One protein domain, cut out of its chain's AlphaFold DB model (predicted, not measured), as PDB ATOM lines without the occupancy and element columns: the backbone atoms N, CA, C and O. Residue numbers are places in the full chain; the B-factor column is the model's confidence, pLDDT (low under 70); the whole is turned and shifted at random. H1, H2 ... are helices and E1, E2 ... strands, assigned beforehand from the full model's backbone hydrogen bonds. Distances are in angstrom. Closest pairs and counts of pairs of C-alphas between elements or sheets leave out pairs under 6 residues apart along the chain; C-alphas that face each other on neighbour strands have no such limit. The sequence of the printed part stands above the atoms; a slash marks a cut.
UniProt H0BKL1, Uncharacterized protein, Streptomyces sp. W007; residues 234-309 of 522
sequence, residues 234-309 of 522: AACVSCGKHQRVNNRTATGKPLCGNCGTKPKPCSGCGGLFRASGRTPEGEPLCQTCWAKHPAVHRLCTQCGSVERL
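This is residues 234 to 309 of the 522 residues of an uncharacterized protein of Streptomyces sp. W007 (UniProt H0BKL1). Three small two-stranded hairpins, E1 with E2, E3 with E4 and E5 with E6, follow one another along an arch, with the short helix H1 between the first two and H2 between the last two. Residues 275 to 286, with no named element, loop into the middle of the arch. The printed part has 76 residues, with two named helices and six named strands in the order E1 E2 H1 E3 E4 H2 E5 E6; each sheet has two antiparallel strands. The class is mixed, helices and strands, with under half of the residues in named elements. The whole is compact, with a radius of gyration of the C-alphas of 13.1 A and spans of 37 by 29 by 17 A.

Start at residues 234 to 235, which pair antiparallel with residues 242 to 243 of E1, residues 242 to 248. E1 forms a hairpin with E2, residues 254 to 256; look for N 255 and O 247, 2.8 A apart. H1, residues 257 to 261, follows by a tight link, and the closest C-alphas of E1 and H1, those of Asn 246 and Gly 257, are 4.9 A apart. Next, E3, residues 263 to 265, and E4, residues 272 to 274, form a hairpin at 131 degrees between their directions, with N 264 and O 273 at 2.8 A. The closest C-alphas of H1 and E4, those of Thr 261 and Arg 274, are 6.3 A apart. Beyond E4, residues 277 to 278 pair antiparallel with residues 284 to 285. H2, residues 287 to 292, is apart from H1. The last hairpin is E5, residues 297 to 299, with E6, residues 306 to 308, at 130 degrees, with N 298 and O 307 at 2.8 A. E5 and E6 are apart from E1, E2, E3 and E4. In H1 the O i to N i+4 pair is within hydrogen-bond range; in H2, 1 of 2 such pairs is.

Find C-alpha 242 at (-31.055, 42.353, 31.579); from there E1 runs 14.0 A to C-alpha 248. H1 is 6.1 A long. H2 begins at C-alpha 287 at (-25.405, 33.844, 6.781) and runs 8.9 A to C-alpha 292. The strands of three residues run from 6.9 A for E2 to 7.3 A for E6, which ends at C-alpha 308 at (-23.817, 46.544, 2.557).

The two C-alphas farthest apart, those of Lys 241 and Cys 303, are 37.5 A apart. The printed part has no cut, and the link from E4 to H2, 12 residues, is long. The mean pLDDT of the printed part is 76.1; look for values under 70 at residue 247, residues 249 to 252, residues 260 to 261 and residues 273 to 277.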
ATOM      1  N   ALA A 234     -27.000  45.005  29.550       88.62
ATOM      2  CA  ALA A 234     -28.102  45.653  28.860       88.62
ATOM      3  C   ALA A 234     -29.264  44.672  28.666       88.62
ATOM      4  O   ALA A 234     -29.103  43.449  28.767       88.62
ATOM      5  N   ALA A 235     -30.456  45.205  28.390       91.81
ATOM      6  CA  ALA A 235     -31.623  44.390  28.077       91.81
ATOM      7  C   ALA A 235     -31.394  43.647  26.754       91.81
ATOM      8  O   ALA A 235     -31.232  44.260  25.700       91.81
ATOM      9  N   CYS A 236     -31.349  42.316  26.799       82.50
ATOM     10  CA  CYS A 236     -31.155  41.505  25.604       82.50
ATOM     11  C   CYS A 236     -32.351  41.661  24.663       82.50
ATOM     12  O   CYS A 236     -33.458  41.249  25.005       82.50
ATOM     13  N   VAL A 237     -32.122  42.117  23.431       81.75
ATOM     14  CA  VAL A 237     -33.218  42.348  22.470       81.75
ATOM     15  C   VAL A 237     -33.952  41.084  22.023       81.75
ATOM     16  O   VAL A 237     -34.988  41.171  21.383       81.75
ATOM     17  N   SER A 238     -33.421  39.897  22.328       73.75
ATOM     18  CA  SER A 238     -34.073  38.631  21.982       73.75
ATOM     19  C   SER A 238     -34.897  38.024  23.112       73.75
ATOM     20  O   SER A 238     -35.734  37.181  22.817       73.75
ATOM     21  N   CYS A 239     -34.597  38.310  24.377       77.12
ATOM     22  CA  CYS A 239     -35.292  37.669  25.499       77.12
ATOM     23  C   CYS A 239     -35.749  38.653  26.576       77.12
ATOM     24  O   CYS A 239     -36.226  38.212  27.614       77.12
ATOM     25  N   GLY A 240     -35.531  39.957  26.384       82.25
ATOM     26  CA  GLY A 240     -35.869  41.027  27.327       82.25
ATOM     27  C   GLY A 240     -35.008  41.062  28.592       82.25
ATOM     28  O   GLY A 240     -34.891  42.100  29.231       82.25
ATOM     29  N   LYS A 241     -34.349  39.955  28.954       86.06
ATOM     30  CA  LYS A 241     -33.595  39.848  30.208       86.06
ATOM     31  C   LYS A 241     -32.388  40.787  30.222       86.06
ATOM     32  O   LYS A 241     -31.586  40.786  29.282       86.06
ATOM     33  N   HIS A 242     -32.218  41.509  31.327       88.19
ATOM     34  CA  HIS A 242     -31.055  42.353  31.579       88.19
ATOM     35  C   HIS A 242     -29.842  41.476  31.912       88.19
ATOM     36  O   HIS A 242     -29.798  40.797  32.937       88.19
ATOM     37  N   GLN A 243     -28.898  41.388  30.978       86.44
ATOM     38  CA  GLN A 243     -27.808  40.411  30.998       86.44
ATOM     39  C   GLN A 243     -26.529  41.036  30.439       86.44
ATOM     40  O   GLN A 243     -26.568  42.065  29.769       86.44
ATOM     41  N   ARG A 244     -25.382  40.390  30.676       85.94
ATOM     42  CA  ARG A 244     -24.112  40.802  30.059       85.94
ATOM     43  C   ARG A 244     -24.207  40.717  28.537       85.94
ATOM     44  O   ARG A 244     -24.612  39.682  27.990       85.94
ATOM     45  N   VAL A 245     -23.794  41.786  27.865       81.06
ATOM     46  CA  VAL A 245     -23.717  41.850  26.408       81.06
ATOM     47  C   VAL A 245     -22.536  40.998  25.954       81.06
ATOM     48  O   VAL A 245     -21.378  41.327  26.189       81.06
ATOM     49  N   ASN A 246     -22.837  39.865  25.322       72.88
ATOM     50  CA  ASN A 246     -21.821  38.958  24.778       72.88
ATOM     51  C   ASN A 246     -21.761  39.010  23.256       72.88
ATOM     52  O   ASN A 246     -20.727  38.697  22.680       72.88
ATOM     53  N   ASN A 247     -22.869  39.368  22.613       67.69
ATOM     54  CA  ASN A 247     -22.970  39.544  21.173       67.69
ATOM     55  C   ASN A 247     -23.751  40.834  20.900       67.69
ATOM     56  O   ASN A 247     -24.493  41.308  21.762       67.69
ATOM     57  N   ARG A 248     -23.627  41.392  19.697       73.56
ATOM     58  CA  ARG A 248     -24.460  42.510  19.234       73.56
ATOM     59  C   ARG A 248     -25.114  42.155  17.904       73.56
ATOM     60  O   ARG A 248     -24.584  41.340  17.149       73.56
ATOM     61  N   THR A 249     -26.285  42.723  17.631       59.28
ATOM     62  CA  THR A 249     -26.910  42.641  16.302       59.28
ATOM     63  C   THR A 249     -26.107  43.459  15.286       59.28
ATOM     64  O   THR A 249     -25.275  44.288  15.654       59.28
ATOM     65  N   ALA A 250     -26.411  43.307  13.992       49.03
ATOM     66  CA  ALA A 250     -25.845  44.152  12.930       49.03
ATOM     67  C   ALA A 250     -26.163  45.659  13.096       49.03
ATOM     68  O   ALA A 250     -25.511  46.516  12.498       49.03
ATOM     69  N   THR A 251     -27.165  45.989  13.915       53.97
ATOM     70  CA  THR A 251     -27.563  47.352  14.303       53.97
ATOM     71  C   THR A 251     -26.945  47.807  15.631       53.97
ATOM     72  O   THR A 251     -27.308  48.859  16.133       53.97
ATOM     73  N   GLY A 252     -26.030  47.028  16.221       62.31
ATOM     74  CA  GLY A 252     -25.347  47.364  17.477       62.31
ATOM     75  C   GLY A 252     -26.143  47.053  18.751       62.31
ATOM     76  O   GLY A 252     -25.621  47.231  19.854       62.31
ATOM     77  N   LYS A 253     -27.375  46.537  18.624       76.94
ATOM     78  CA  LYS A 253     -28.246  46.245  19.766       76.94
ATOM     79  C   LYS A 253     -27.726  45.049  20.589       76.94
ATOM     80  O   LYS A 253     -27.207  44.089  20.010       76.94
ATOM     81  N   PRO A 254     -27.870  45.075  21.924       78.94
ATOM     82  CA  PRO A 254     -27.274  44.091  22.829       78.94
ATOM     83  C   PRO A 254     -27.943  42.708  22.778       78.94
ATOM     84  O   PRO A 254     -29.166  42.576  22.847       78.94
ATOM     85  N   LEU A 255     -27.130  41.647  22.731       76.94
ATOM     86  CA  LEU A 255     -27.555  40.250  22.853       76.94
ATOM     87  C   LEU A 255     -26.789  39.541  23.977       76.94
ATOM     88  O   LEU A 255     -25.558  39.606  24.073       76.94
ATOM     89  N   CYS A 256     -27.516  38.783  24.799       80.75
ATOM     90  CA  CYS A 256     -26.895  37.924  25.802       80.75
ATOM     91  C   CYS A 256     -26.198  36.719  25.146       80.75
ATOM     92  O   CYS A 256     -26.485  36.347  24.001       80.75
ATOM     93  N   GLY A 257     -25.293  36.072  25.890       73.81
ATOM     94  CA  GLY A 257     -24.531  34.919  25.390       73.81
ATOM     95  C   GLY A 257     -25.430  33.825  24.835       73.81
ATOM     96  O   GLY A 257     -25.246  33.402  23.701       73.81
ATOM     97  N   ASN A 258     -26.459  33.452  25.595       75.50
ATOM     98  CA  ASN A 258     -27.357  32.359  25.247       75.50
ATOM     99  C   ASN A 258     -28.162  32.646  23.967       75.50
ATOM    100  O   ASN A 258     -28.308  31.787  23.103       75.50
ATOM    101  N   CYS A 259     -28.665  33.872  23.810       72.38
ATOM    102  CA  CYS A 259     -29.446  34.255  22.632       72.38
ATOM    103  C   CYS A 259     -28.591  34.452  21.375       72.38
ATOM    104  O   CYS A 259     -29.125  34.319  20.272       72.38
ATOM    105  N   GLY A 260     -27.307  34.789  21.525       68.50
ATOM    106  CA  GLY A 260     -26.388  34.962  20.399       68.50
ATOM    107  C   GLY A 260     -25.717  33.669  19.924       68.50
ATOM    108  O   GLY A 260     -25.366  33.576  18.752       68.50
ATOM    109  N   THR A 261     -25.554  32.660  20.786       65.06
ATOM    110  CA  THR A 261     -24.878  31.401  20.418       65.06
ATOM    111  C   THR A 261     -25.823  30.250  20.077       65.06
ATOM    112  O   THR A 261     -25.396  29.320  19.389       65.06
ATOM    113  N   LYS A 262     -27.091  30.299  20.512       70.25
ATOM    114  CA  LYS A 262     -28.085  29.258  20.208       70.25
ATOM    115  C   LYS A 262     -28.426  29.220  18.711       70.25
ATOM    116  O   LYS A 262     -28.799  30.259  18.157       70.25
ATOM    117  N   PRO A 263     -28.352  28.042  18.062       70.88
ATOM    118  CA  PRO A 263     -28.937  27.847  16.745       70.88
ATOM    119  C   PRO A 263     -30.438  28.148  16.784       70.88
ATOM    120  O   PRO A 263     -31.134  27.709  17.697       70.88
ATOM    121  N   LYS A 264     -30.928  28.921  15.818       74.44
ATOM    122  CA  LYS A 264     -32.345  29.257  15.646       74.44
ATOM    123  C   LYS A 264     -32.781  28.888  14.227       74.44
ATOM    124  O   LYS A 264     -31.926  28.908  13.334       74.44
ATOM    125  N   PRO A 265     -34.062  28.548  14.010       79.94
ATOM    126  CA  PRO A 265     -34.576  28.332  12.666       79.94
ATOM    127  C   PRO A 265     -34.436  29.633  11.878       79.94
ATOM    128  O   PRO A 265     -34.784  30.702  12.368       79.94
ATOM    129  N   CYS A 266     -33.842  29.553  10.695       78.25
ATOM    130  CA  CYS A 266     -33.705  30.685   9.792       78.25
ATOM    131  C   CYS A 266     -35.067  31.010   9.175       78.25
ATOM    132  O   CYS A 266     -35.606  30.156   8.478       78.25
ATOM    133  N   SER A 267     -35.572  32.235   9.313       82.81
ATOM    134  CA  SER A 267     -36.850  32.624   8.692       82.81
ATOM    135  C   SER A 267     -36.855  32.524   7.164       82.81
ATOM    136  O   SER A 267     -37.902  32.356   6.559       82.81
ATOM    137  N   GLY A 268     -35.685  32.578   6.518       79.44
ATOM    138  CA  GLY A 268     -35.586  32.475   5.060       79.44
ATOM    139  C   GLY A 268     -35.464  31.049   4.514       79.44
ATOM    140  O   GLY A 268     -35.811  30.818   3.364       79.44
ATOM    141  N   CYS A 269     -34.917  30.093   5.277       75.00
ATOM    142  CA  CYS A 269     -34.674  28.727   4.773       75.00
ATOM    143  C   CYS A 269     -35.060  27.596   5.736       75.00
ATOM    144  O   CYS A 269     -34.763  26.438   5.455       75.00
ATOM    145  N   GLY A 270     -35.634  27.911   6.896       79.62
ATOM    146  CA  GLY A 270     -36.076  26.961   7.923       79.62
ATOM    147  C   GLY A 270     -34.962  26.260   8.712       79.62
ATOM    148  O   GLY A 270     -35.199  25.779   9.816       79.62
ATOM    149  N   GLY A 271     -33.728  26.212   8.201       71.25
ATOM    150  CA  GLY A 271     -32.640  25.469   8.845       71.25
ATOM    151  C   GLY A 271     -32.171  26.070  10.177       71.25
ATOM    152  O   GLY A 271     -32.175  27.287  10.364       71.25
ATOM    153  N   LEU A 272     -31.714  25.212  11.094       75.75
ATOM    154  CA  LEU A 272     -31.161  25.609  12.392       75.75
ATOM    155  C   LEU A 272     -29.717  26.108  12.244       75.75
ATOM    156  O   LEU A 272     -28.794  25.325  12.015       75.75
ATOM    157  N   PHE A 273     -29.502  27.413  12.416       65.31
ATOM    158  CA  PHE A 273     -28.183  28.041  12.292       65.31
ATOM    159  C   PHE A 273     -27.919  29.049  13.403       65.31
ATOM    160  O   PHE A 273     -28.837  29.595  14.011       65.31
ATOM    161  N   ARG A 274     -26.641  29.377  13.621       68.50
ATOM    162  CA  ARG A 274     -26.295  30.608  14.340       68.50
ATOM    163  C   ARG A 274     -26.780  31.799  13.513       68.50
ATOM    164  O   ARG A 274     -26.376  31.954  12.358       68.50
ATOM    165  N   ALA A 275     -27.661  32.610  14.094       68.81
ATOM    166  CA  ALA A 275     -28.217  33.777  13.419       68.81
ATOM    167  C   ALA A 275     -27.080  34.734  13.033       68.81
ATOM    168  O   ALA A 275     -26.328  35.190  13.890       68.81
ATOM    169  N   SER A 276     -26.943  35.002  11.738       65.00
ATOM    170  CA  SER A 276     -25.924  35.911  11.196       65.00
ATOM    171  C   SER A 276     -26.460  37.330  11.010       65.00
ATOM    172  O   SER A 276     -25.685  38.279  10.954       65.00
ATOM    173  N   GLY A 277     -27.784  37.481  10.958       67.00
ATOM    174  CA  GLY A 277     -28.469  38.764  10.998       67.00
ATOM    175  C   GLY A 277     -29.933  38.599  11.381       67.00
ATOM    176  O   GLY A 277     -30.394  37.475  11.610       67.00
ATOM    177  N   ARG A 278     -30.638  39.724  11.517       74.62
ATOM    178  CA  ARG A 278     -32.060  39.756  11.864       74.62
ATOM    179  C   ARG A 278     -32.810  40.756  10.997       74.62
ATOM    180  O   ARG A 278     -32.247  41.811  10.707       74.62
ATOM    181  N   THR A 279     -34.045  40.436  10.623       77.38
ATOM    182  CA  THR A 279     -34.951  41.390   9.961       77.38
ATOM    183  C   THR A 279     -35.281  42.561  10.908       77.38
ATOM    184  O   THR A 279     -34.989  42.466  12.111       77.38
ATOM    185  N   PRO A 280     -35.845  43.681  10.413       72.19
ATOM    186  CA  PRO A 280     -36.306  44.783  11.266       72.19
ATOM    187  C   PRO A 280     -37.273  44.336  12.376       72.19
ATOM    188  O   PRO A 280     -37.187  44.831  13.498       72.19
ATOM    189  N   GLU A 281     -38.089  43.322  12.096       73.31
ATOM    190  CA  GLU A 281     -39.061  42.688  12.999       73.31
ATOM    191  C   GLU A 281     -38.385  41.741  14.014       73.31
ATOM    192  O   GLU A 281     -39.016  41.220  14.930       73.31
ATOM    193  N   GLY A 282     -37.067  41.535  13.897       72.00
ATOM    194  CA  GLY A 282     -36.257  40.768  14.841       72.00
ATOM    195  C   GLY A 282     -36.057  39.299  14.468       72.00
ATOM    196  O   GLY A 282     -35.422  38.557  15.231       72.00
ATOM    197  N   GLU A 283     -36.513  38.866  13.297       78.81
ATOM    198  CA  GLU A 283     -36.468  37.468  12.886       78.81
ATOM    199  C   GLU A 283     -35.060  36.996  12.485       78.81
ATOM    200  O   GLU A 283     -34.359  37.701  11.763       78.81
ATOM    201  N   PRO A 284     -34.585  35.820  12.940       75.81
ATOM    202  CA  PRO A 284     -33.221  35.357  12.685       75.81
ATOM    203  C   PRO A 284     -33.016  34.816  11.261       75.81
ATOM    204  O   PRO A 284     -33.724  33.924  10.807       75.81
ATOM    205  N   LEU A 285     -31.945  35.258  10.596       73.56
ATOM    206  CA  LEU A 285     -31.518  34.754   9.289       73.56
ATOM    207  C   LEU A 285     -30.115  34.129   9.357       73.56
ATOM    208  O   LEU A 285     -29.219  34.617  10.057       73.56
ATOM    209  N   CYS A 286     -29.904  33.034   8.622       73.56
ATOM    210  CA  CYS A 286     -28.587  32.416   8.448       73.56
ATOM    211  C   CYS A 286     -27.683  33.302   7.574       73.56
ATOM    212  O   CYS A 286     -28.170  34.201   6.892       73.56
ATOM    213  N   GLN A 287     -26.373  33.041   7.547       71.75
ATOM    214  CA  GLN A 287     -25.405  33.844   6.781       71.75
ATOM    215  C   GLN A 287     -25.807  34.018   5.311       71.75
ATOM    216  O   GLN A 287     -25.685  35.111   4.761       71.75
ATOM    217  N   THR A 288     -26.314  32.953   4.691       72.38
ATOM    218  CA  THR A 288     -26.703  32.930   3.278       72.38
ATOM    219  C   THR A 288     -27.975  33.730   3.015       72.38
ATOM    220  O   THR A 288     -28.012  34.508   2.067       72.38
ATOM    221  N   CYS A 289     -29.010  33.554   3.844       72.25
ATOM    222  CA  CYS A 289     -30.266  34.295   3.707       72.25
ATOM    223  C   CYS A 289     -30.077  35.769   4.075       72.25
ATOM    224  O   CYS A 289     -30.568  36.641   3.370       72.25
ATOM    225  N   TRP A 290     -29.294  36.058   5.117       79.62
ATOM    226  CA  TRP A 290     -28.962  37.424   5.515       79.62
ATOM    227  C   TRP A 290     -28.188  38.177   4.430       79.62
ATOM    228  O   TRP A 290     -28.484  39.334   4.163       79.62
ATOM    229  N   ALA A 291     -27.239  37.519   3.753       71.50
ATOM    230  CA  ALA A 291     -26.483  38.137   2.665       71.50
ATOM    231  C   ALA A 291     -27.350  38.556   1.462       71.50
ATOM    232  O   ALA A 291     -26.905  39.388   0.679       71.50
ATOM    233  N   LYS A 292     -28.555  37.988   1.310       75.25
ATOM    234  CA  LYS A 292     -29.508  38.306   0.234       75.25
ATOM    235  C   LYS A 292     -30.634  39.246   0.675       75.25
ATOM    236  O   LYS A 292     -31.402  39.698  -0.164       75.25
ATOM    237  N   HIS A 293     -30.775  39.501   1.975       76.75
ATOM    238  CA  HIS A 293     -31.918  40.230   2.515       76.75
ATOM    239  C   HIS A 293     -31.756  41.749   2.312       76.75
ATOM    240  O   HIS A 293     -30.684  42.267   2.635       76.75
ATOM    241  N   PRO A 294     -32.789  42.499   1.877       79.94
ATOM    242  CA  PRO A 294     -32.690  43.942   1.618       79.94
ATOM    243  C   PRO A 294     -32.148  44.753   2.800       79.94
ATOM    244  O   PRO A 294     -31.296  45.611   2.606       79.94
ATOM    245  N   ALA A 295     -32.539  44.398   4.030       74.12
ATOM    246  CA  ALA A 295     -32.081  45.055   5.265       74.12
ATOM    247  C   ALA A 295     -30.558  44.994   5.520       74.12
ATOM    248  O   ALA A 295     -30.063  45.650   6.438       74.12
ATOM    249  N   VAL A 296     -29.802  44.198   4.752       71.19
ATOM    250  CA  VAL A 296     -28.334  44.223   4.803       71.19
ATOM    251  C   VAL A 296     -27.761  45.482   4.142       71.19
ATOM    252  O   VAL A 296     -26.662  45.904   4.512       71.19
ATOM    253  N   HIS A 297     -28.497  46.081   3.201       79.69
ATOM    254  CA  HIS A 297     -28.131  47.320   2.533       79.69
ATOM    255  C   HIS A 297     -28.668  48.503   3.334       79.69
ATOM    256  O   HIS A 297     -29.843  48.555   3.691       79.69
ATOM    257  N   ARG A 298     -27.790  49.443   3.665       79.81
ATOM    258  CA  ARG A 298     -28.110  50.654   4.419       79.81
ATOM    259  C   ARG A 298     -27.387  51.835   3.781       79.81
ATOM    260  O   ARG A 298     -26.386  51.644   3.094       79.81
ATOM    261  N   LEU A 299     -27.900  53.039   4.015       84.44
ATOM    262  CA  LEU A 299     -27.273  54.273   3.547       84.44
ATOM    263  C   LEU A 299     -25.902  54.441   4.202       84.44
ATOM    264  O   LEU A 299     -25.772  54.350   5.425       84.44
ATOM    265  N   CYS A 300     -24.882  54.677   3.382       84.69
ATOM    266  CA  CYS A 300     -23.576  55.071   3.877       84.69
ATOM    267  C   CYS A 300     -23.648  56.485   4.457       84.69
ATOM    268  O   CYS A 300     -24.096  57.407   3.785       84.69
ATOM    269  N   THR A 301     -23.138  56.671   5.673       87.94
ATOM    270  CA  THR A 301     -23.124  57.977   6.353       87.94
ATOM    271  C   THR A 301     -22.218  59.020   5.692       87.94
ATOM    272  O   THR A 301     -22.306  60.188   6.042       87.94
ATOM    273  N   GLN A 302     -21.353  58.615   4.756       86.06
ATOM    274  CA  GLN A 302     -20.377  59.488   4.097       86.06
ATOM    275  C   GLN A 302     -20.740  59.800   2.641       86.06
ATOM    276  O   GLN A 302     -20.738  60.962   2.262       86.06
ATOM    277  N   CYS A 303     -21.056  58.792   1.820       89.25
ATOM    278  CA  CYS A 303     -21.400  59.004   0.405       89.25
ATOM    279  C   CYS A 303     -22.892  58.838   0.081       89.25
ATOM    280  O   CYS A 303     -23.284  59.024  -1.065       89.25
ATOM    281  N   GLY A 304     -23.724  58.425   1.042       87.56
ATOM    282  CA  GLY A 304     -25.158  58.217   0.823       87.56
ATOM    283  C   GLY A 304     -25.532  56.973   0.007       87.56
ATOM    284  O   GLY A 304     -26.715  56.695  -0.147       87.56
ATOM    285  N   SER A 305     -24.574  56.175  -0.483       86.75
ATOM    286  CA  SER A 305     -24.880  54.965  -1.262       86.75
ATOM    287  C   SER A 305     -25.629  53.919  -0.424       86.75
ATOM    288  O   SER A 305     -25.225  53.632   0.708       86.75
ATOM    289  N   VAL A 306     -26.664  53.290  -0.990       85.19
ATOM    290  CA  VAL A 306     -27.373  52.162  -0.360       85.19
ATOM    291  C   VAL A 306     -26.607  50.871  -0.631       85.19
ATOM    292  O   VAL A 306     -26.755  50.245  -1.676       85.19
ATOM    293  N   GLU A 307     -25.780  50.456   0.324       78.81
ATOM    294  CA  GLU A 307     -24.911  49.289   0.172       78.81
ATOM    295  C   GLU A 307     -24.826  48.467   1.457       78.81
ATOM    296  O   GLU A 307     -25.235  48.886   2.543       78.81
ATOM    297  N   ARG A 308     -24.231  47.276   1.365       77.38
ATOM    298  CA  ARG A 308     -23.817  46.544   2.557       77.38
ATOM    299  C   ARG A 308     -22.647  47.270   3.225       77.38
ATOM    300  O   ARG A 308     -21.505  47.168   2.784       77.38
ATOM    301  N   LEU A 309     -22.944  47.958   4.324       75.88
ATOM    302  CA  LEU A 309     -21.953  48.716   5.090       75.88
ATOM    303  C   LEU A 309     -20.845  47.806   5.646       75.88
ATOM    304  O   LEU A 309     -21.110  46.696   6.116       75.88
TER     305      LEU A 309